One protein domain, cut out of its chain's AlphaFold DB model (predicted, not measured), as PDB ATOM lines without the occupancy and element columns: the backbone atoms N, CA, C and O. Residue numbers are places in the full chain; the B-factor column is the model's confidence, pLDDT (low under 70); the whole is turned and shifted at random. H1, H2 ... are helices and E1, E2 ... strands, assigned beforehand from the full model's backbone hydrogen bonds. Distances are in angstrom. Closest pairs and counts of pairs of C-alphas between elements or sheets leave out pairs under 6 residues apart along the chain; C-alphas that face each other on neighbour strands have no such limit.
ATOM      1  N   ALA A  32      36.327 -60.927  27.851       77.44
ATOM      2  CA  ALA A  32      37.787 -60.897  27.789       77.44
ATOM      3  C   ALA A  32      38.335 -61.575  26.521       77.44
ATOM      4  O   ALA A  32      39.179 -61.000  25.833       77.44
ATOM      5  N   SER A  33      37.823 -62.754  26.164       78.00
ATOM      6  CA  SER A  33      38.214 -63.495  24.961       78.00
ATOM      7  C   SER A  33      37.795 -62.764  23.694       78.00
ATOM      8  O   SER A  33      38.599 -62.629  22.771       78.00
ATOM      9  N   LEU A  34      36.567 -62.231  23.657       82.25
ATOM     10  CA  LEU A  34      36.108 -61.399  22.542       82.25
ATOM     11  C   LEU A  34      36.966 -60.139  22.393       82.25
ATOM     12  O   LEU A  34      37.232 -59.700  21.278       82.25
ATOM     13  N   GLN A  35      37.420 -59.542  23.490       79.25
ATOM     14  CA  GLN A  35      38.295 -58.379  23.446       79.25
ATOM     15  C   GLN A  35      39.694 -58.755  22.939       79.25
ATOM     16  O   GLN A  35      40.202 -58.101  22.029       79.25
ATOM     17  N   ALA A  36      40.287 -59.829  23.469       78.19
ATOM     18  CA  ALA A  36      41.608 -60.314  23.075       78.19
ATOM     19  C   ALA A  36      41.666 -60.735  21.597       78.19
ATOM     20  O   ALA A  36      42.663 -60.487  20.922       78.19
ATOM     21  N   SER A  37      40.588 -61.320  21.066       80.25
ATOM     22  CA  SER A  37      40.511 -61.755  19.669       80.25
ATOM     23  C   SER A  37      40.066 -60.656  18.692       80.25
ATOM     24  O   SER A  37      39.835 -60.953  17.520       80.25
ATOM     25  N   GLY A  38      39.819 -59.424  19.160       80.31
ATOM     26  CA  GLY A  38      39.166 -58.376  18.360       80.31
ATOM     27  C   GLY A  38      37.720 -58.712  17.955       80.31
ATOM     28  O   GLY A  38      37.148 -58.088  17.066       80.31
ATOM     29  N   GLY A  39      37.117 -59.711  18.599       84.31
ATOM     30  CA  GLY A  39      35.758 -60.186  18.366       84.31
ATOM     31  C   GLY A  39      34.655 -59.232  18.824       84.31
ATOM     32  O   GLY A  39      33.524 -59.413  18.392       84.31
ATOM     33  N   MET A  40      34.965 -58.226  19.652       88.31
ATOM     34  CA  MET A  40      33.997 -57.204  20.088       88.31
ATOM     35  C   MET A  40      33.569 -56.260  18.960       88.31
ATOM     36  O   MET A  40      32.402 -55.879  18.888       88.31
ATOM     37  N   GLU A  41      34.495 -55.882  18.078       94.19
ATOM     38  CA  GLU A  41      34.228 -54.948  16.982       94.19
ATOM     39  C   GLU A  41      33.326 -55.593  15.928       94.19
ATOM     40  O   GLU A  41      33.675 -56.623  15.372       94.19
ATOM     41  N   GLY A  42      32.182 -55.012  15.590       95.75
ATOM     42  CA  GLY A  42      31.267 -55.590  14.607       95.75
ATOM     43  C   GLY A  42      29.850 -55.072  14.751       95.75
ATOM     44  O   GLY A  42      29.567 -54.243  15.613       95.75
ATOM     45  N   ILE A  43      28.958 -55.583  13.909       97.62
ATOM     46  CA  ILE A  43      27.524 -55.321  14.015       97.62
ATOM     47  C   ILE A  43      26.874 -56.545  14.649       97.62
ATOM     48  O   ILE A  43      27.004 -57.660  14.148       97.62
ATOM     49  N   TRP A  44      26.208 -56.339  15.773       96.00
ATOM     50  CA  TRP A  44      25.575 -57.382  16.562       96.00
ATOM     51  C   TRP A  44      24.067 -57.343  16.374       96.00
ATOM     52  O   TRP A  44      23.458 -56.283  16.503       96.00
ATOM     53  N   PHE A  45      23.458 -58.498  16.124       95.81
ATOM     54  CA  PHE A  45      22.009 -58.628  16.164       95.81
ATOM     55  C   PHE A  45      21.523 -58.434  17.598       95.81
ATOM     56  O   PHE A  45      22.010 -59.103  18.516       95.81
ATOM     57  N   LEU A  46      20.578 -57.515  17.768       96.50
ATOM     58  CA  LEU A  46      20.058 -57.074  19.050       96.50
ATOM     59  C   LEU A  46      18.553 -57.316  19.102       96.50
ATOM     60  O   LEU A  46      17.817 -56.995  18.170       96.50
ATOM     61  N   GLN A  47      18.086 -57.856  20.217       96.69
ATOM     62  CA  GLN A  47      16.663 -57.987  20.504       96.69
ATOM     63  C   GLN A  47      16.400 -57.543  21.932       96.69
ATOM     64  O   GLN A  47      17.289 -57.591  22.786       96.69
ATOM     65  N   GLY A  48      15.175 -57.111  22.194       96.69
ATOM     66  CA  GLY A  48      14.810 -56.702  23.532       96.69
ATOM     67  C   GLY A  48      13.348 -56.349  23.690       96.69
ATOM     68  O   GLY A  48      12.529 -56.503  22.781       96.69
ATOM     69  N   THR A  49      13.033 -55.876  24.887       97.94
ATOM     70  CA  THR A  49      11.705 -55.400  25.268       97.94
ATOM     71  C   THR A  49      11.824 -54.086  26.012       97.94
ATOM     72  O   THR A  49      12.588 -53.992  26.974       97.94
ATOM     73  N   SER A  50      11.028 -53.103  25.600       97.44
ATOM     74  CA  SER A  50      10.742 -51.889  26.355       97.44
ATOM     75  C   SER A  50       9.488 -52.125  27.189       97.44
ATOM     76  O   SER A  50       8.501 -52.680  26.704       97.44
ATOM     77  N   SER A  51       9.513 -51.678  28.439       97.12
ATOM     78  CA  SER A  51       8.364 -51.751  29.351       97.12
ATOM     79  C   SER A  51       7.139 -50.961  28.871       97.12
ATOM     80  O   SER A  51       6.023 -51.316  29.239       97.12
ATOM     81  N   THR A  52       7.321 -49.935  28.033       95.00
ATOM     82  CA  THR A  52       6.233 -49.072  27.537       95.00
ATOM     83  C   THR A  52       5.932 -49.271  26.054       95.00
ATOM     84  O   THR A  52       4.802 -49.060  25.627       95.00
ATOM     85  N   ARG A  53       6.915 -49.717  25.263       95.50
ATOM     86  CA  ARG A  53       6.809 -49.865  23.797       95.50
ATOM     87  C   ARG A  53       6.868 -51.320  23.321       95.50
ATOM     88  O   ARG A  53       6.747 -51.602  22.131       95.50
ATOM     89  N   GLY A  54       7.020 -52.269  24.242       97.06
ATOM     90  CA  GLY A  54       6.986 -53.695  23.942       97.06
ATOM     91  C   GLY A  54       8.244 -54.205  23.223       97.06
ATOM     92  O   GLY A  54       9.323 -53.617  23.348       97.06
ATOM     93  N   PRO A  55       8.149 -55.350  22.525       98.06
ATOM     94  CA  PRO A  55       9.303 -56.014  21.931       98.06
ATOM     95  C   PRO A  55       9.840 -55.284  20.694       98.06
ATOM     96  O   PRO A  55       9.082 -54.692  19.921       98.06
ATOM     97  N   TYR A  56      11.149 -55.387  20.476       98.31
ATOM     98  CA  TYR A  56      11.854 -54.827  19.324       98.31
ATOM     99  C   TYR A  56      12.989 -55.735  18.846       98.31
ATOM    100  O   TYR A  56      13.544 -56.536  19.600       98.31
ATOM    101  N   ASN A  57      13.360 -55.553  17.579       98.00
ATOM    102  CA  ASN A  57      14.564 -56.125  16.982       98.00
ATOM    103  C   ASN A  57      15.434 -54.999  16.419       98.00
ATOM    104  O   ASN A  57      14.929 -53.935  16.053       98.00
ATOM    105  N   GLY A  58      16.733 -55.236  16.322       97.56
ATOM    106  CA  GLY A  58      17.667 -54.209  15.912       97.56
ATOM    107  C   GLY A  58      19.093 -54.693  15.733       97.56
ATOM    108  O   GLY A  58      19.384 -55.888  15.694       97.56
ATOM    109  N   GLU A  59      19.985 -53.719  15.639       98.31
ATOM    110  CA  GLU A  59      21.415 -53.925  15.501       98.31
ATOM    111  C   GLU A  59      22.184 -52.987  16.438       98.31
ATOM    112  O   GLU A  59      21.779 -51.849  16.694       98.31
ATOM    113  N   LEU A  60      23.309 -53.480  16.948       98.31
ATOM    114  CA  LEU A  60      24.277 -52.730  17.736       98.31
ATOM    115  C   LEU A  60      25.631 -52.785  17.035       98.31
ATOM    116  O   LEU A  60      26.296 -53.818  17.020       98.31
ATOM    117  N   GLU A  61      26.056 -51.668  16.465       98.44
ATOM    118  CA  GLU A  61      27.399 -51.526  15.921       98.44
ATOM    119  C   GLU A  61      28.378 -51.105  17.015       98.44
ATOM    120  O   GLU A  61      28.146 -50.124  17.717       98.44
ATOM    121  N   LEU A  62      29.496 -51.823  17.109       97.81
ATOM    122  CA  LEU A  62      30.672 -51.466  17.893       97.81
ATOM    123  C   LEU A  62      31.845 -51.281  16.934       97.81
ATOM    124  O   LEU A  62      32.340 -52.254  16.368       97.81
ATOM    125  N   ARG A  63      32.309 -50.044  16.762       96.81
ATOM    126  CA  ARG A  63      33.451 -49.709  15.899       96.81
ATOM    127  C   ARG A  63      34.590 -49.154  16.732       96.81
ATOM    128  O   ARG A  63      34.370 -48.224  17.506       96.81
ATOM    129  N   LYS A  64      35.801 -49.695  16.598       95.38
ATOM    130  CA  LYS A  64      36.933 -49.268  17.426       95.38
ATOM    131  C   LYS A  64      37.266 -47.789  17.182       95.38
ATOM    132  O   LYS A  64      37.241 -47.304  16.053       95.38
ATOM    133  N   SER A  65      37.550 -47.075  18.263       93.88
ATOM    134  CA  SER A  65      37.945 -45.667  18.284       93.88
ATOM    135  C   SER A  65      39.434 -45.540  18.634       93.88
ATOM    136  O   SER A  65      40.036 -46.444  19.219       93.88
ATOM    137  N   ASN A  66      40.044 -44.407  18.278       90.75
ATOM    138  CA  ASN A  66      41.481 -44.160  18.468       90.75
ATOM    139  C   ASN A  66      41.887 -44.044  19.948       90.75
ATOM    140  O   ASN A  66      43.045 -44.252  20.290       90.75
ATOM    141  N   ASP A  67      40.931 -43.729  20.819       90.69
ATOM    142  CA  ASP A  67      41.083 -43.617  22.275       90.69
ATOM    143  C   ASP A  67      41.012 -44.975  23.004       90.69
ATOM    144  O   ASP A  67      40.994 -45.023  24.232       90.69
ATOM    145  N   GLY A  68      40.950 -46.090  22.266       86.00
ATOM    146  CA  GLY A  68      40.840 -47.437  22.832       86.00
ATOM    147  C   GLY A  68      39.419 -47.842  23.243       86.00
ATOM    148  O   GLY A  68      39.228 -48.967  23.701       86.00
ATOM    149  N   THR A  69      38.425 -46.968  23.047       95.00
ATOM    150  CA  THR A  69      36.996 -47.267  23.246       95.00
ATOM    151  C   THR A  69      36.336 -47.755  21.950       95.00
ATOM    152  O   THR A  69      36.987 -47.881  20.909       95.00
ATOM    153  N   PHE A  70      35.028 -48.019  21.986       97.19
ATOM    154  CA  PHE A  70      34.209 -48.241  20.793       97.19
ATOM    155  C   PHE A  70      33.223 -47.089  20.595       97.19
ATOM    156  O   PHE A  70      32.558 -46.664  21.538       97.19
ATOM    157  N   ASN A  71      33.085 -46.620  19.358       98.00
ATOM    158  CA  ASN A  71      31.920 -45.858  18.922       98.00
ATOM    159  C   ASN A  71      30.742 -46.817  18.764       98.00
ATOM    160  O   ASN A  71      30.903 -47.903  18.202       98.00
ATOM    161  N   VAL A  72      29.576 -46.404  19.253       98.31
ATOM    162  CA  VAL A  72      28.373 -47.233  19.264       98.31
ATOM    163  C   VAL A  72      27.279 -46.621  18.415       98.31
ATOM    164  O   VAL A  72      27.015 -45.426  18.538       98.31
ATOM    165  N   VAL A  73      26.598 -47.459  17.634       98.69
ATOM    166  CA  VAL A  73      25.296 -47.146  17.033       98.69
ATOM    167  C   VAL A  73      24.316 -48.260  17.396       98.69
ATOM    168  O   VAL A  73      24.498 -49.402  16.987       98.69
ATOM    169  N   ARG A  74      23.282 -47.937  18.172       98.44
ATOM    170  CA  ARG A  74      22.153 -48.823  18.488       98.44
ATOM    171  C   ARG A  74      20.967 -48.407  17.628       98.44
ATOM    172  O   ARG A  74      20.518 -47.274  17.762       98.44
ATOM    173  N   VAL A  75      20.454 -49.308  16.794       98.62
ATOM    174  CA  VAL A  75      19.254 -49.095  15.970       98.62
ATOM    175  C   VAL A  75      18.224 -50.157  16.322       98.62
ATOM    176  O   VAL A  75      18.496 -51.334  16.115       98.62
ATOM    177  N   VAL A  76      17.045 -49.780  16.823       98.44
ATOM    178  CA  VAL A  76      15.982 -50.743  17.173       98.44
ATOM    179  C   VAL A  76      14.641 -50.338  16.597       98.44
ATOM    180  O   VAL A  76      14.281 -49.171  16.634       98.44
ATOM    181  N   THR A  77      13.888 -51.300  16.071       98.44
ATOM    182  CA  THR A  77      12.534 -51.088  15.543       98.44
ATOM    183  C   THR A  77      11.541 -51.881  16.375       98.44
ATOM    184  O   THR A  77      11.679 -53.101  16.513       98.44
ATOM    185  N   TYR A  78      10.541 -51.194  16.916       98.19
ATOM    186  CA  TYR A  78       9.494 -51.822  17.710       98.19
ATOM    187  C   TYR A  78       8.548 -52.642  16.831       98.19
ATOM    188  O   TYR A  78       8.200 -52.239  15.721       98.19
ATOM    189  N   ILE A  79       8.144 -53.815  17.324       97.25
ATOM    190  CA  ILE A  79       7.314 -54.763  16.568       97.25
ATOM    191  C   ILE A  79       5.845 -54.332  16.597       97.25
ATOM    192  O   ILE A  79       5.184 -54.339  15.564       97.25
ATOM    193  N   ASN A  80       5.353 -53.942  17.778       94.62
ATOM    194  CA  ASN A  80       3.932 -53.675  18.030       94.62
ATOM    195  C   ASN A  80       3.654 -52.236  18.497       94.62
ATOM    196  O   ASN A  80       2.572 -51.962  19.010       94.62
ATOM    197  N   TYR A  81       4.620 -51.327  18.349       96.62
ATOM    198  CA  TYR A  81       4.461 -49.922  18.718       96.62
ATOM    199  C   TYR A  81       4.448 -49.049  17.467       96.62
ATOM    200  O   TYR A  81       5.430 -48.979  16.720       96.62
ATOM    201  N   PHE A  82       3.302 -48.411  17.250       96.62
ATOM    202  CA  PHE A  82       3.010 -47.612  16.073       96.62
ATOM    203  C   PHE A  82       2.576 -46.211  16.487       96.62
ATOM    204  O   PHE A  82       1.863 -46.049  17.474       96.62
ATOM    205  N   PHE A  83       2.954 -45.222  15.685       95.00
ATOM    206  CA  PHE A  83       2.469 -43.851  15.791       95.00
ATOM    207  C   PHE A  83       1.848 -43.461  14.451       95.00
ATOM    208  O   PHE A  83       2.517 -43.557  13.423       95.00
ATOM    209  N   ASP A  84       0.561 -43.111  14.441       90.56
ATOM    210  CA  ASP A  84      -0.219 -42.858  13.219       90.56
ATOM    211  C   ASP A  84      -0.053 -43.952  12.142       90.56
ATOM    212  O   ASP A  84       0.092 -43.689  10.948       90.56
ATOM    213  N   GLY A  85      -0.036 -45.218  12.576       94.06
ATOM    214  CA  GLY A  85       0.117 -46.383  11.696       94.06
ATOM    215  C   GLY A  85       1.541 -46.637  11.185       94.06
ATOM    216  O   GLY A  85       1.747 -47.565  10.406       94.06
ATOM    217  N   LEU A  86       2.532 -45.860  11.625       96.56
ATOM    218  CA  LEU A  86       3.940 -46.011  11.252       96.56
ATOM    219  C   LEU A  86       4.725 -46.693  12.372       96.56
ATOM    220  O   LEU A  86       4.543 -46.380  13.548       96.56
ATOM    221  N   ARG A  87       5.630 -47.609  12.013       97.44
ATOM    222  CA  ARG A  87       6.510 -48.278  12.979       97.44
ATOM    223  C   ARG A  87       7.500 -47.276  13.557       97.44
ATOM    224  O   ARG A  87       8.086 -46.486  12.818       97.44
ATOM    225  N   VAL A  88       7.739 -47.341  14.861       98.25
ATOM    226  CA  VAL A  88       8.729 -46.476  15.512       98.25
ATOM    227  C   VAL A  88      10.082 -47.182  15.574       98.25
ATOM    228  O   VAL A  88      10.186 -48.342  15.982       98.25
ATOM    229  N   GLN A  89      11.127 -46.467  15.172       98.44
ATOM    230  CA  GLN A  89      12.520 -46.875  15.268       98.44
ATOM    231  C   GLN A  89      13.298 -45.873  16.121       98.44
ATOM    232  O   GLN A  89      13.121 -44.664  15.992       98.44
ATOM    233  N   GLU A  90      14.200 -46.371  16.953       97.81
ATOM    234  CA  GLU A  90      15.142 -45.563  17.720       97.81
ATOM    235  C   GLU A  90      16.553 -45.744  17.189       97.81
ATOM    236  O   GLU A  90      16.968 -46.860  16.868       97.81
ATOM    237  N   VAL A  91      17.302 -44.646  17.163       98.50
ATOM    238  CA  VAL A  91      18.742 -44.656  16.928       98.50
ATOM    239  C   VAL A  91      19.441 -43.895  18.037       98.50
ATOM    240  O   VAL A  91      19.232 -42.690  18.181       98.50
ATOM    241  N   TRP A  92      20.309 -44.576  18.780       98.19
ATOM    242  CA  TRP A  92      21.176 -43.959  19.781       98.19
ATOM    243  C   TRP A  92      22.643 -44.187  19.445       98.19
ATOM    244  O   TRP A  92      23.072 -45.306  19.157       98.19
ATOM    245  N   THR A  93      23.428 -43.124  19.533       98.31
ATOM    246  CA  THR A  93      24.881 -43.156  19.387       98.31
ATOM    247  C   THR A  93      25.560 -42.935  20.726       98.31
ATOM    248  O   THR A  93      25.065 -42.178  21.557       98.31
ATOM    249  N   GLY A  94      26.700 -43.582  20.939       97.69
ATOM    250  CA  GLY A  94      27.377 -43.527  22.226       97.69
ATOM    251  C   GLY A  94      28.807 -44.035  22.185       97.69
ATOM    252  O   GLY A  94      29.407 -44.213  21.120       97.69
ATOM    253  N   LYS A  95      29.344 -44.285  23.374       98.00
ATOM    254  CA  LYS A  95      30.675 -44.858  23.582       98.00
ATOM    255  C   LYS A  95      30.570 -46.126  24.404       98.00
ATOM    256  O   LYS A  95      29.756 -46.197  25.320       98.00
ATOM    257  N   ALA A  96      31.418 -47.106  24.114       97.50
ATOM    258  CA  ALA A  96      31.501 -48.317  24.911       97.50
ATOM    259  C   ALA A  96      32.921 -48.659  25.340       97.50
ATOM    260  O   ALA A  96      33.892 -48.440  24.614       97.50
ATOM    261  N   VAL A  97      33.008 -49.254  26.525       95.44
ATOM    262  CA  VAL A  97      34.229 -49.798  27.108       95.44
ATOM    263  C   VAL A  97      33.983 -51.263  27.431       95.44
ATOM    264  O   VAL A  97      33.053 -51.608  28.164       95.44
ATOM    265  N   ALA A  98      34.830 -52.125  26.879       90.38
ATOM    266  CA  ALA A  98      34.887 -53.527  27.254       90.38
ATOM    267  C   ALA A  98      35.887 -53.704  28.406       90.38
ATOM    268  O   ALA A  98      37.002 -53.183  28.365       90.38
ATOM    269  N   SER A  99      35.467 -54.428  29.436       85.88
ATOM    270  CA  SER A  99      36.313 -54.948  30.510       85.88
ATOM    271  C   SER A  99      36.204 -56.474  30.538       85.88
ATOM    272  O   SER A  99      35.358 -57.032  29.838       85.88
ATOM    273  N   ALA A 100      36.994 -57.147  31.382       80.12
ATOM    274  CA  ALA A 100      37.086 -58.611  31.406       80.12
ATOM    275  C   ALA A 100      35.722 -59.335  31.372       80.12
ATOM    276  O   ALA A 100      35.562 -60.306  30.636       80.12
ATOM    277  N   ASN A 101      34.723 -58.823  32.101       85.69
ATOM    278  CA  ASN A 101      33.414 -59.475  32.235       85.69
ATOM    279  C   ASN A 101      32.226 -58.599  31.816       85.69
ATOM    280  O   ASN A 101      31.084 -59.048  31.922       85.69
ATOM    281  N   THR A 102      32.445 -57.342  31.410       91.44
ATOM    282  CA  THR A 102      31.335 -56.420  31.104       91.44
ATOM    283  C   THR A 102      31.632 -55.536  29.906       91.44
ATOM    284  O   THR A 102      32.720 -54.970  29.817       91.44
ATOM    285  N   LEU A 103      30.629 -55.332  29.053       94.19
ATOM    286  CA  LEU A 103      30.608 -54.273  28.046       94.19
ATOM    287  C   LEU A 103      29.687 -53.165  28.561       94.19
ATOM    288  O   LEU A 103      28.471 -53.338  28.630       94.19
ATOM    289  N   THR A 104      30.275 -52.037  28.946       96.81
ATOM    290  CA  THR A 104      29.524 -50.869  29.408       96.81
ATOM    291  C   THR A 104      29.386 -49.891  28.259       96.81
ATOM    292  O   THR A 104      30.390 -49.477  27.681       96.81
ATOM    293  N   ILE A 105      28.154 -49.509  27.950       98.12
ATOM    294  CA  ILE A 105      27.817 -48.540  26.917       98.12
ATOM    295  C   ILE A 105      27.187 -47.317  27.572       98.12
ATOM    296  O   ILE A 105      26.306 -47.454  28.418       98.12
ATOM    297  N   SER A 106      27.640 -46.137  27.166       98.00
ATOM    298  CA  SER A 106      27.105 -44.845  27.573       98.00
ATOM    299  C   SER A 106      26.507 -44.132  26.368       98.00
ATOM    300  O   SER A 106      27.191 -43.948  25.358       98.00
ATOM    301  N   TYR A 107      25.254 -43.711  26.497       97.62
ATOM    302  CA  TYR A 107      24.548 -42.881  25.527       97.62
ATOM    303  C   TYR A 107      24.188 -41.556  26.184       97.62
ATOM    304  O   TYR A 107      23.614 -41.560  27.268       97.62
ATOM    305  N   ASP A 108      24.466 -40.441  25.516       95.62
ATOM    306  CA  ASP A 108      23.950 -39.136  25.924       95.62
ATOM    307  C   ASP A 108      22.773 -38.790  25.015       95.62
ATOM    308  O   ASP A 108      22.952 -38.488  23.834       95.62
ATOM    309  N   ILE A 109      21.558 -38.882  25.556       95.12
ATOM    310  CA  ILE A 109      20.324 -38.637  24.806       95.12
ATOM    311  C   ILE A 109      19.683 -37.323  25.242       95.12
ATOM    312  O   ILE A 109      19.641 -36.992  26.429       95.12
ATOM    313  N   LYS A 110      19.171 -36.548  24.286       95.31
ATOM    314  CA  LYS A 110      18.430 -35.321  24.590       95.31
ATOM    315  C   LYS A 110      17.097 -35.647  25.266       95.31
ATOM    316  O   LYS A 110      16.409 -36.587  24.870       95.31
ATOM    317  N   GLN A 111      16.719 -34.836  26.248       95.00
ATOM    318  CA  GLN A 111      15.396 -34.912  26.879       95.00
ATOM    319  C   GLN A 111      14.371 -34.046  26.136       95.00
ATOM    320  O   GLN A 111      13.207 -34.404  26.042       95.00
ATOM    321  N   ALA A 112      14.809 -32.917  25.579       95.69
ATOM    322  CA  ALA A 112      14.004 -32.047  24.734       95.69
ATOM    323  C   ALA A 112      14.856 -31.508  23.574       95.69
ATOM    324  O   ALA A 112      16.085 -31.468  23.679       95.69
ATOM    325  N   ASP A 113      14.213 -31.118  22.468       95.56
ATOM    326  CA  ASP A 113      14.900 -30.572  21.292       95.56
ATOM    327  C   ASP A 113      14.370 -29.180  20.928       95.56
ATOM    328  O   ASP A 113      14.992 -28.195  21.316       95.56
ATOM    329  N   PHE A 114      13.221 -29.060  20.251       96.50
ATOM    330  CA  PHE A 114      12.700 -27.741  19.856       96.50
ATOM    331  C   PHE A 114      11.213 -27.530  20.147       96.50
ATOM    332  O   PHE A 114      10.804 -26.385  20.357       96.50
ATOM    333  N   ILE A 115      10.404 -28.589  20.220       98.25
ATOM    334  CA  ILE A 115       9.009 -28.470  20.652       98.25
ATOM    335  C   ILE A 115       8.956 -28.346  22.180       98.25
ATOM    336  O   ILE A 115       9.343 -29.251  22.919       98.25
ATOM    337  N   THR A 116       8.436 -27.217  22.666       98.12
ATOM    338  CA  THR A 116       8.241 -26.943  24.102       98.12
ATOM    339  C   THR A 116       6.855 -27.336  24.599       98.12
ATOM    340  O   THR A 116       6.684 -27.619  25.785       98.12
ATOM    341  N   LYS A 117       5.859 -27.362  23.707       97.94
ATOM    342  CA  LYS A 117       4.475 -27.750  23.999       97.94
ATOM    343  C   LYS A 117       3.896 -28.505  22.808       97.94
ATOM    344  O   LYS A 117       4.067 -28.041  21.686       97.94
ATOM    345  N   LEU A 118       3.159 -29.585  23.066       97.44
ATOM    346  CA  LEU A 118       2.330 -30.295  22.089       97.44
ATOM    347  C   LEU A 118       0.974 -30.634  22.722       97.44
ATOM    348  O   LEU A 118       0.898 -31.479  23.613       97.44
ATOM    349  N   GLY A 119      -0.098 -29.968  22.295       95.81
ATOM    350  CA  GLY A 119      -1.410 -30.081  22.932       95.81
ATOM    351  C   GLY A 119      -1.323 -29.767  24.429       95.81
ATOM    352  O   GLY A 119      -0.922 -28.678  24.836       95.81
ATOM    353  N   THR A 120      -1.654 -30.730  25.283       96.38
ATOM    354  CA  THR A 120      -1.526 -30.569  26.741       96.38
ATOM    355  C   THR A 120      -0.124 -30.875  27.275       96.38
ATOM    356  O   THR A 120       0.182 -30.492  28.404       96.38
ATOM    357  N   LEU A 121       0.730 -31.543  26.491       97.19
ATOM    358  CA  LEU A 121       2.089 -31.924  26.879       97.19
ATOM    359  C   LEU A 121       3.018 -30.709  26.853       97.19
ATOM    360  O   LEU A 121       2.927 -29.863  25.959       97.19
ATOM    361  N   LYS A 122       3.932 -30.627  27.822       97.00
ATOM    362  CA  LYS A 122       4.918 -29.546  27.946       97.00
ATOM    363  C   LYS A 122       6.267 -30.096  28.387       97.00
ATOM    364  O   LYS A 122       6.314 -30.994  29.221       97.00
ATOM    365  N   ARG A 123       7.337 -29.507  27.860       96.06
ATOM    366  CA  ARG A 123       8.711 -29.717  28.327       96.06
ATOM    367  C   ARG A 123       9.043 -28.764  29.458       96.06
ATOM    368  O   ARG A 123       8.675 -27.587  29.403       96.06
ATOM    369  N   ASP A 124       9.795 -29.248  30.437       94.75
ATOM    370  CA  ASP A 124      10.419 -28.351  31.403       94.75
ATOM    371  C   ASP A 124      11.628 -27.661  30.736       94.75
ATOM    372  O   ASP A 124      12.447 -28.335  30.106       94.75
ATOM    373  N   PRO A 125      11.794 -26.328  30.845       94.06
ATOM    374  CA  PRO A 125      12.929 -25.627  30.240       94.06
ATOM    375  C   PRO A 125      14.318 -26.163  30.637       94.06
ATOM    376  O   PRO A 125      15.289 -25.939  29.914       94.06
ATOM    377  N   SER A 126      14.449 -26.851  31.775       93.62
ATOM    378  CA  SER A 126      15.697 -27.504  32.191       93.62
ATOM    379  C   SER A 126      16.060 -28.724  31.335       93.62
ATOM    380  O   SER A 126      17.250 -29.006  31.173       93.62
ATOM    381  N   GLU A 127      15.082 -29.388  30.712       94.69
ATOM    382  CA  GLU A 127      15.278 -30.583  29.874       94.69
ATOM    383  C   GLU A 127      16.046 -30.287  28.579       94.69
ATOM    384  O   GLU A 127      16.688 -31.172  28.017       94.69
ATOM    385  N   PHE A 128      16.052 -29.032  28.126       95.44
ATOM    386  CA  PHE A 128      16.814 -28.610  26.949       95.44
ATOM    387  C   PHE A 128      18.311 -28.457  27.239       95.44
ATOM    388  O   PHE A 128      19.126 -28.508  26.320       95.44
ATOM    389  N   ARG A 129      18.699 -28.245  28.506       89.50
ATOM    390  CA  ARG A 129      20.056 -27.788  28.848       89.50
ATOM    391  C   ARG A 129      21.087 -28.900  28.951       89.50
ATOM    392  O   ARG A 129      22.264 -28.648  28.705       89.50
ATOM    393  N   ALA A 130      20.670 -30.096  29.354       87.12
ATOM    394  CA  ALA A 130      21.574 -31.215  29.577       87.12
ATOM    395  C   ALA A 130      20.969 -32.522  29.046       87.12
ATOM    396  O   ALA A 130      19.794 -32.800  29.307       87.12
ATOM    397  N   PRO A 131      21.752 -33.348  28.330       91.88
ATOM    398  CA  PRO A 131      21.314 -34.689  27.979       91.88
ATOM    399  C   PRO A 131      21.193 -35.567  29.233       91.88
ATOM    400  O   PRO A 131      21.769 -35.282  30.285       91.88
ATOM    401  N   VAL A 132      20.460 -36.667  29.101       93.81
ATOM    402  CA  VAL A 132      20.467 -37.765  30.066       93.81
ATOM    403  C   VAL A 132      21.491 -38.790  29.616       93.81
ATOM    404  O   VAL A 132      21.404 -39.325  28.512       93.81
ATOM    405  N   THR A 133      22.438 -39.099  30.499       96.56
ATOM    406  CA  THR A 133      23.374 -40.201  30.283       96.56
ATOM    407  C   THR A 133      22.714 -41.524  30.669       96.56
ATOM    408  O   THR A 133      22.449 -41.780  31.851       96.56
ATOM    409  N   VAL A 134      22.468 -42.373  29.678       97.00
ATOM    410  CA  VAL A 134      21.951 -43.736  29.819       97.00
ATOM    411  C   VAL A 134      23.118 -44.713  29.806       97.00
ATOM    412  O   VAL A 134      23.951 -44.683  28.900       97.00
ATOM    413  N   LEU A 135      23.175 -45.591  30.808       97.19
ATOM    414  CA  LEU A 135      24.208 -46.615  30.929       97.19
ATOM    415  C   LEU A 135      23.589 -47.995  30.743       97.19
ATOM    416  O   LEU A 135      22.712 -48.389  31.508       97.19
ATOM    417  N   SER A 136      24.093 -48.740  29.766       96.94
ATOM    418  CA  SER A 136      23.766 -50.149  29.567       96.94
ATOM    419  C   SER A 136      24.991 -50.999  29.880       96.94
ATOM    420  O   SER A 136      26.092 -50.703  29.412       96.94
ATOM    421  N   ARG A 137      24.827 -52.047  30.692       96.38
ATOM    422  CA  ARG A 137      25.925 -52.927  31.108       96.38
ATOM    423  C   ARG A 137      25.628 -54.358  30.695       96.38
ATOM    424  O   ARG A 137      24.960 -55.100  31.410       96.38
ATOM    425  N   PHE A 138      26.174 -54.739  29.551       94.75
ATOM    426  CA  PHE A 138      26.089 -56.096  29.042       94.75
ATOM    427  C   PHE A 138      26.987 -57.036  29.850       94.75
ATOM    428  O   PHE A 138      28.176 -56.767  30.051       94.75
ATOM    429  N   VAL A 139      26.403 -58.150  30.283       91.69
ATOM    430  CA  VAL A 139      27.050 -59.263  30.989       91.69
ATOM    431  C   VAL A 139      26.760 -60.577  30.276       91.69
ATOM    432  O   VAL A 139      25.755 -60.702  29.572       91.69
ATOM    433  N   THR A 140      27.622 -61.573  30.466       85.94
ATOM    434  CA  THR A 140      27.405 -62.921  29.933       85.94
ATOM    435  C   THR A 140      26.107 -63.536  30.462       85.94
ATOM    436  O   THR A 140      25.828 -63.510  31.659       85.94
ATOM    437  N   SER A 141      25.351 -64.160  29.563       82.19
ATOM    438  CA  SER A 141      24.168 -64.972  29.836       82.19
ATOM    439  C   SER A 141      24.197 -66.254  28.983       82.19
ATOM    440  O   SER A 141      24.977 -66.340  28.030       82.19
ATOM    441  N   PRO A 142      23.339 -67.254  29.258       77.19
ATOM    442  CA  PRO A 142      23.245 -68.453  28.422       77.19
ATOM    443  C   PRO A 142      22.907 -68.175  26.947       77.19
ATOM    444  O   PRO A 142      23.287 -68.963  26.087       77.19
ATOM    445  N   ALA A 143      22.224 -67.062  26.660       70.38
ATOM    446  CA  ALA A 143      21.758 -66.684  25.325       70.38
ATOM    447  C   ALA A 143      22.687 -65.687  24.598       70.38
ATOM    448  O   ALA A 143      22.331 -65.203  23.531       70.38
ATOM    449  N   GLY A 144      23.857 -65.355  25.155       80.88
ATOM    450  CA  GLY A 144      24.753 -64.318  24.626       80.88
ATOM    451  C   GLY A 144      25.046 -63.245  25.671       80.88
ATOM    452  O   GLY A 144      25.078 -63.541  26.866       80.88
ATOM    453  N   LEU A 145      25.249 -61.996  25.256       89.81
ATOM    454  CA  LEU A 145      25.422 -60.889  26.201       89.81
ATOM    455  C   LEU A 145      24.078 -60.209  26.443       89.81
ATOM    456  O   LEU A 145      23.391 -59.868  25.486       89.81
ATOM    457  N   SER A 146      23.714 -59.982  27.704       93.88
ATOM    458  CA  SER A 146      22.430 -59.382  28.086       93.88
ATOM    459  C   SER A 146      22.595 -58.198  29.027       93.88
ATOM    460  O   SER A 146      23.568 -58.139  29.777       93.88
ATOM    461  N   THR A 147      21.633 -57.283  29.025       96.81
ATOM    462  CA  THR A 147      21.621 -56.070  29.851       96.81
ATOM    463  C   THR A 147      20.193 -55.722  30.269       96.81
ATOM    464  O   THR A 147      19.221 -56.092  29.604       96.81
ATOM    465  N   LYS A 148      20.076 -54.984  31.373       97.25
ATOM    466  CA  LYS A 148      18.858 -54.285  31.788       97.25
ATOM    467  C   LYS A 148      19.229 -52.863  32.169       97.25
ATOM    468  O   LYS A 148      20.224 -52.668  32.867       97.25
ATOM    469  N   PHE A 149      18.460 -51.889  31.707       97.00
ATOM    470  CA  PHE A 149      18.725 -50.476  31.970       97.00
ATOM    471  C   PHE A 149      17.460 -49.637  31.797       97.00
ATOM    472  O   PHE A 149      16.496 -50.080  31.184       97.00
ATOM    473  N   SER A 150      17.516 -48.406  32.293       95.25
ATOM    474  CA  SER A 150      16.469 -47.395  32.160       95.25
ATOM    475  C   SER A 150      16.946 -46.279  31.237       95.25
ATOM    476  O   SER A 150      18.109 -45.877  31.337       95.25
ATOM    477  N   ASP A 151      16.060 -45.711  30.414       90.88
ATOM    478  CA  ASP A 151      16.322 -44.401  29.787       90.88
ATOM    479  C   ASP A 151      16.195 -43.232  30.786       90.88
ATOM    480  O   ASP A 151      16.423 -42.077  30.426       90.88
ATOM    481  N   LYS A 152      15.892 -43.545  32.060       90.44
ATOM    482  CA  LYS A 152      15.710 -42.626  33.194       90.44
ATOM    483  C   LYS A 152      14.544 -41.651  33.018       90.44
ATOM    484  O   LYS A 152      14.478 -40.656  33.742       90.44
ATOM    485  N   LYS A 153      13.651 -41.914  32.062       87.56
ATOM    486  CA  LYS A 153      12.517 -41.047  31.744       87.56
ATOM    487  C   LYS A 153      11.237 -41.839  31.545       87.56
ATOM    488  O   LYS A 153      10.334 -41.735  32.364       87.56
ATOM    489  N   GLU A 154      11.193 -42.637  30.491       84.69
ATOM    490  CA  GLU A 154       9.975 -43.248  29.970       84.69
ATOM    491  C   GLU A 154       9.955 -44.764  30.150       84.69
ATOM    492  O   GLU A 154       8.883 -45.349  30.287       84.69
ATOM    493  N   SER A 155      11.107 -45.440  30.074       93.50
ATOM    494  CA  SER A 155      11.109 -46.895  29.942       93.50
ATOM    495  C   SER A 155      12.309 -47.606  30.550       93.50
ATOM    496  O   SER A 155      13.459 -47.184  30.438       93.50
ATOM    497  N   GLU A 156      12.008 -48.771  31.115       97.38
ATOM    498  CA  GLU A 156      12.953 -49.848  31.385       97.38
ATOM    499  C   GLU A 156      13.089 -50.780  30.175       97.38
ATOM    500  O   GLU A 156      12.095 -51.123  29.524       97.38
ATOM    501  N   TYR A 157      14.314 -51.238  29.926       97.62
ATOM    502  CA  TYR A 157      14.702 -52.093  28.810       97.62
ATOM    503  C   TYR A 157      15.336 -53.389  29.313       97.62
ATOM    504  O   TYR A 157      16.049 -53.423  30.319       97.62
ATOM    505  N   SER A 158      15.106 -54.470  28.575       97.44
ATOM    506  CA  SER A 158      15.861 -55.721  28.683       97.44
ATOM    507  C   SER A 158      16.332 -56.117  27.292       97.44
ATOM    508  O   SER A 158      15.500 -56.264  26.401       97.44
ATOM    509  N   GLU A 159      17.641 -56.278  27.103       96.25
ATOM    510  CA  GLU A 159      18.244 -56.542  25.789       96.25
ATOM    511  C   GLU A 159      19.221 -57.700  25.824       96.25
ATOM    512  O   GLU A 159      19.881 -57.950  26.836       96.25
ATOM    513  N   TRP A 160      19.366 -58.356  24.678       94.00
ATOM    514  CA  TRP A 160      20.425 -59.313  24.424       94.00
ATOM    515  C   TRP A 160      20.997 -59.143  23.017       94.00
ATOM    516  O   TRP A 160      20.280 -58.850  22.059       94.00
ATOM    517  N   ILE A 161      22.309 -59.348  22.908       92.62
ATOM    518  CA  ILE A 161      23.031 -59.427  21.641       92.62
ATOM    519  C   ILE A 161      23.566 -60.839  21.429       92.62
ATOM    520  O   ILE A 161      24.064 -61.486  22.355       92.62
ATOM    521  N   THR A 162      23.436 -61.317  20.195       85.44
ATOM    522  CA  THR A 162      23.723 -62.711  19.830       85.44
ATOM    523  C   THR A 162      24.733 -62.769  18.693       85.44
ATOM    524  O   THR A 162      25.938 -62.810  18.916       85.44
ATOM    525  N   THR A 163      24.254 -62.763  17.455       86.12
ATOM    526  CA  THR A 163      25.068 -63.022  16.274       86.12
ATOM    527  C   THR A 163      25.792 -61.757  15.840       86.12
ATOM    528  O   THR A 163      25.171 -60.713  15.655       86.12
ATOM    529  N   ARG A 164      27.104 -61.867  15.626       90.56
ATOM    530  CA  ARG A 164      27.939 -60.802  15.064       90.56
ATOM    531  C   ARG A 164      28.116 -60.992  13.559       90.56
ATOM    532  O   ARG A 164      28.450 -62.087  13.106       90.56
ATOM    533  N   ARG A 165      28.012 -59.896  12.810       93.88
ATOM    534  CA  ARG A 165      28.478 -59.758  11.425       93.88
ATOM    535  C   ARG A 165      29.583 -58.702  11.323       93.88
ATOM    536  O   ARG A 165      29.797 -57.904  12.238       93.88
ATOM    537  N   ASN A 166      30.308 -58.725  10.207       95.00
ATOM    538  CA  ASN A 166      31.385 -57.771   9.944       95.00
ATOM    539  C   ASN A 166      30.844 -56.342   9.809       95.00
ATOM    540  O   ASN A 166      29.705 -56.143   9.386       95.00
TER     541      ASN A 166
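Overview. This is residues 32 to 166 of the 678 residues of an uncharacterized protein of Bdellovibrio bacteriovorus (UniProt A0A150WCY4). A closed barrel of eight antiparallel strands, E1 to E5 and E7 to E9, makes the body; the short helix H1 sits at one end of it, and an arm with E6 and H2 sticks out at the other. The printed part has 135 residues, with two named helices and nine named strands in the order H1 E1 E2 E3 E4 E5 E6 H2 E7 E8 E9, and its class is mostly strand. Round the ring run E1, E2, E3, E4, E5, E7, E8, E9 and back to E1. The whole is compact, with a radius of gyration of the C-alphas of 16.1 A, yet elongated, spanning 52 by 32 by 22 A.

Arrangement. H1, residues 32 to 36, is on the barrel; its closest C-alpha pair with E4, residues 86 to 99, is Ala 32 and Ser 99, 6.7 A apart. E1, residues 42 to 50, and E2, residues 54 to 64, form a hairpin, with N 44 and O 60 2.8 A apart. E2 and E3, residues 70 to 83, form the next, with N 61 and O 73 at 2.8 A. E3 and E4 follow, with N 74 and O 92 at 2.8 A. E4 and E5, residues 102 to 109, stand antiparallel at 130 degrees, with N 97 and O 104 at 2.9 A. E1 to E5 are a meander, each strand the antiparallel neighbour of the one before. E6, residues 115 to 118, pairs with no named strand, but its residues 117 to 118 pair with residues 121 to 122. H2, residues 125 to 128, is not on the barrel. E7, residues 132 to 141, is the neighbour of E5, with N 105 and O 136 at 2.8 A. E7, E8, residues 144 to 150, and E9, residues 156 to 165, are a second meander, with N 141 and O 144 at 2.8 A and N 147 and O 159 at 2.9 A. E9 and E1 close the ring, with N 45 and O 163 at 2.8 A. In H1 every O i to N i+4 pair is within hydrogen-bond range; H2 is too short for one.

Along the chain. H1 begins at C-alpha 32, (37.787, -60.897, 27.789). From first to last C-alpha E1 measures 23.9 A, E2 31.0 A, E3 32.4 A, E4 38.7 A, E5 21.8 A, E7 27.5 A, E8 20.3 A and E9 27.2 A. E3 bends by 92 degrees at residue 80. E9 ends at C-alpha 165, (28.478, -59.758, 11.425).

Size, cuts and confidence. The two C-alphas farthest apart, those of Ser 37 and Thr 120, are 52.8 A apart. The printed part has no cut. No link is long. No printed residue is under 70 in pLDDT.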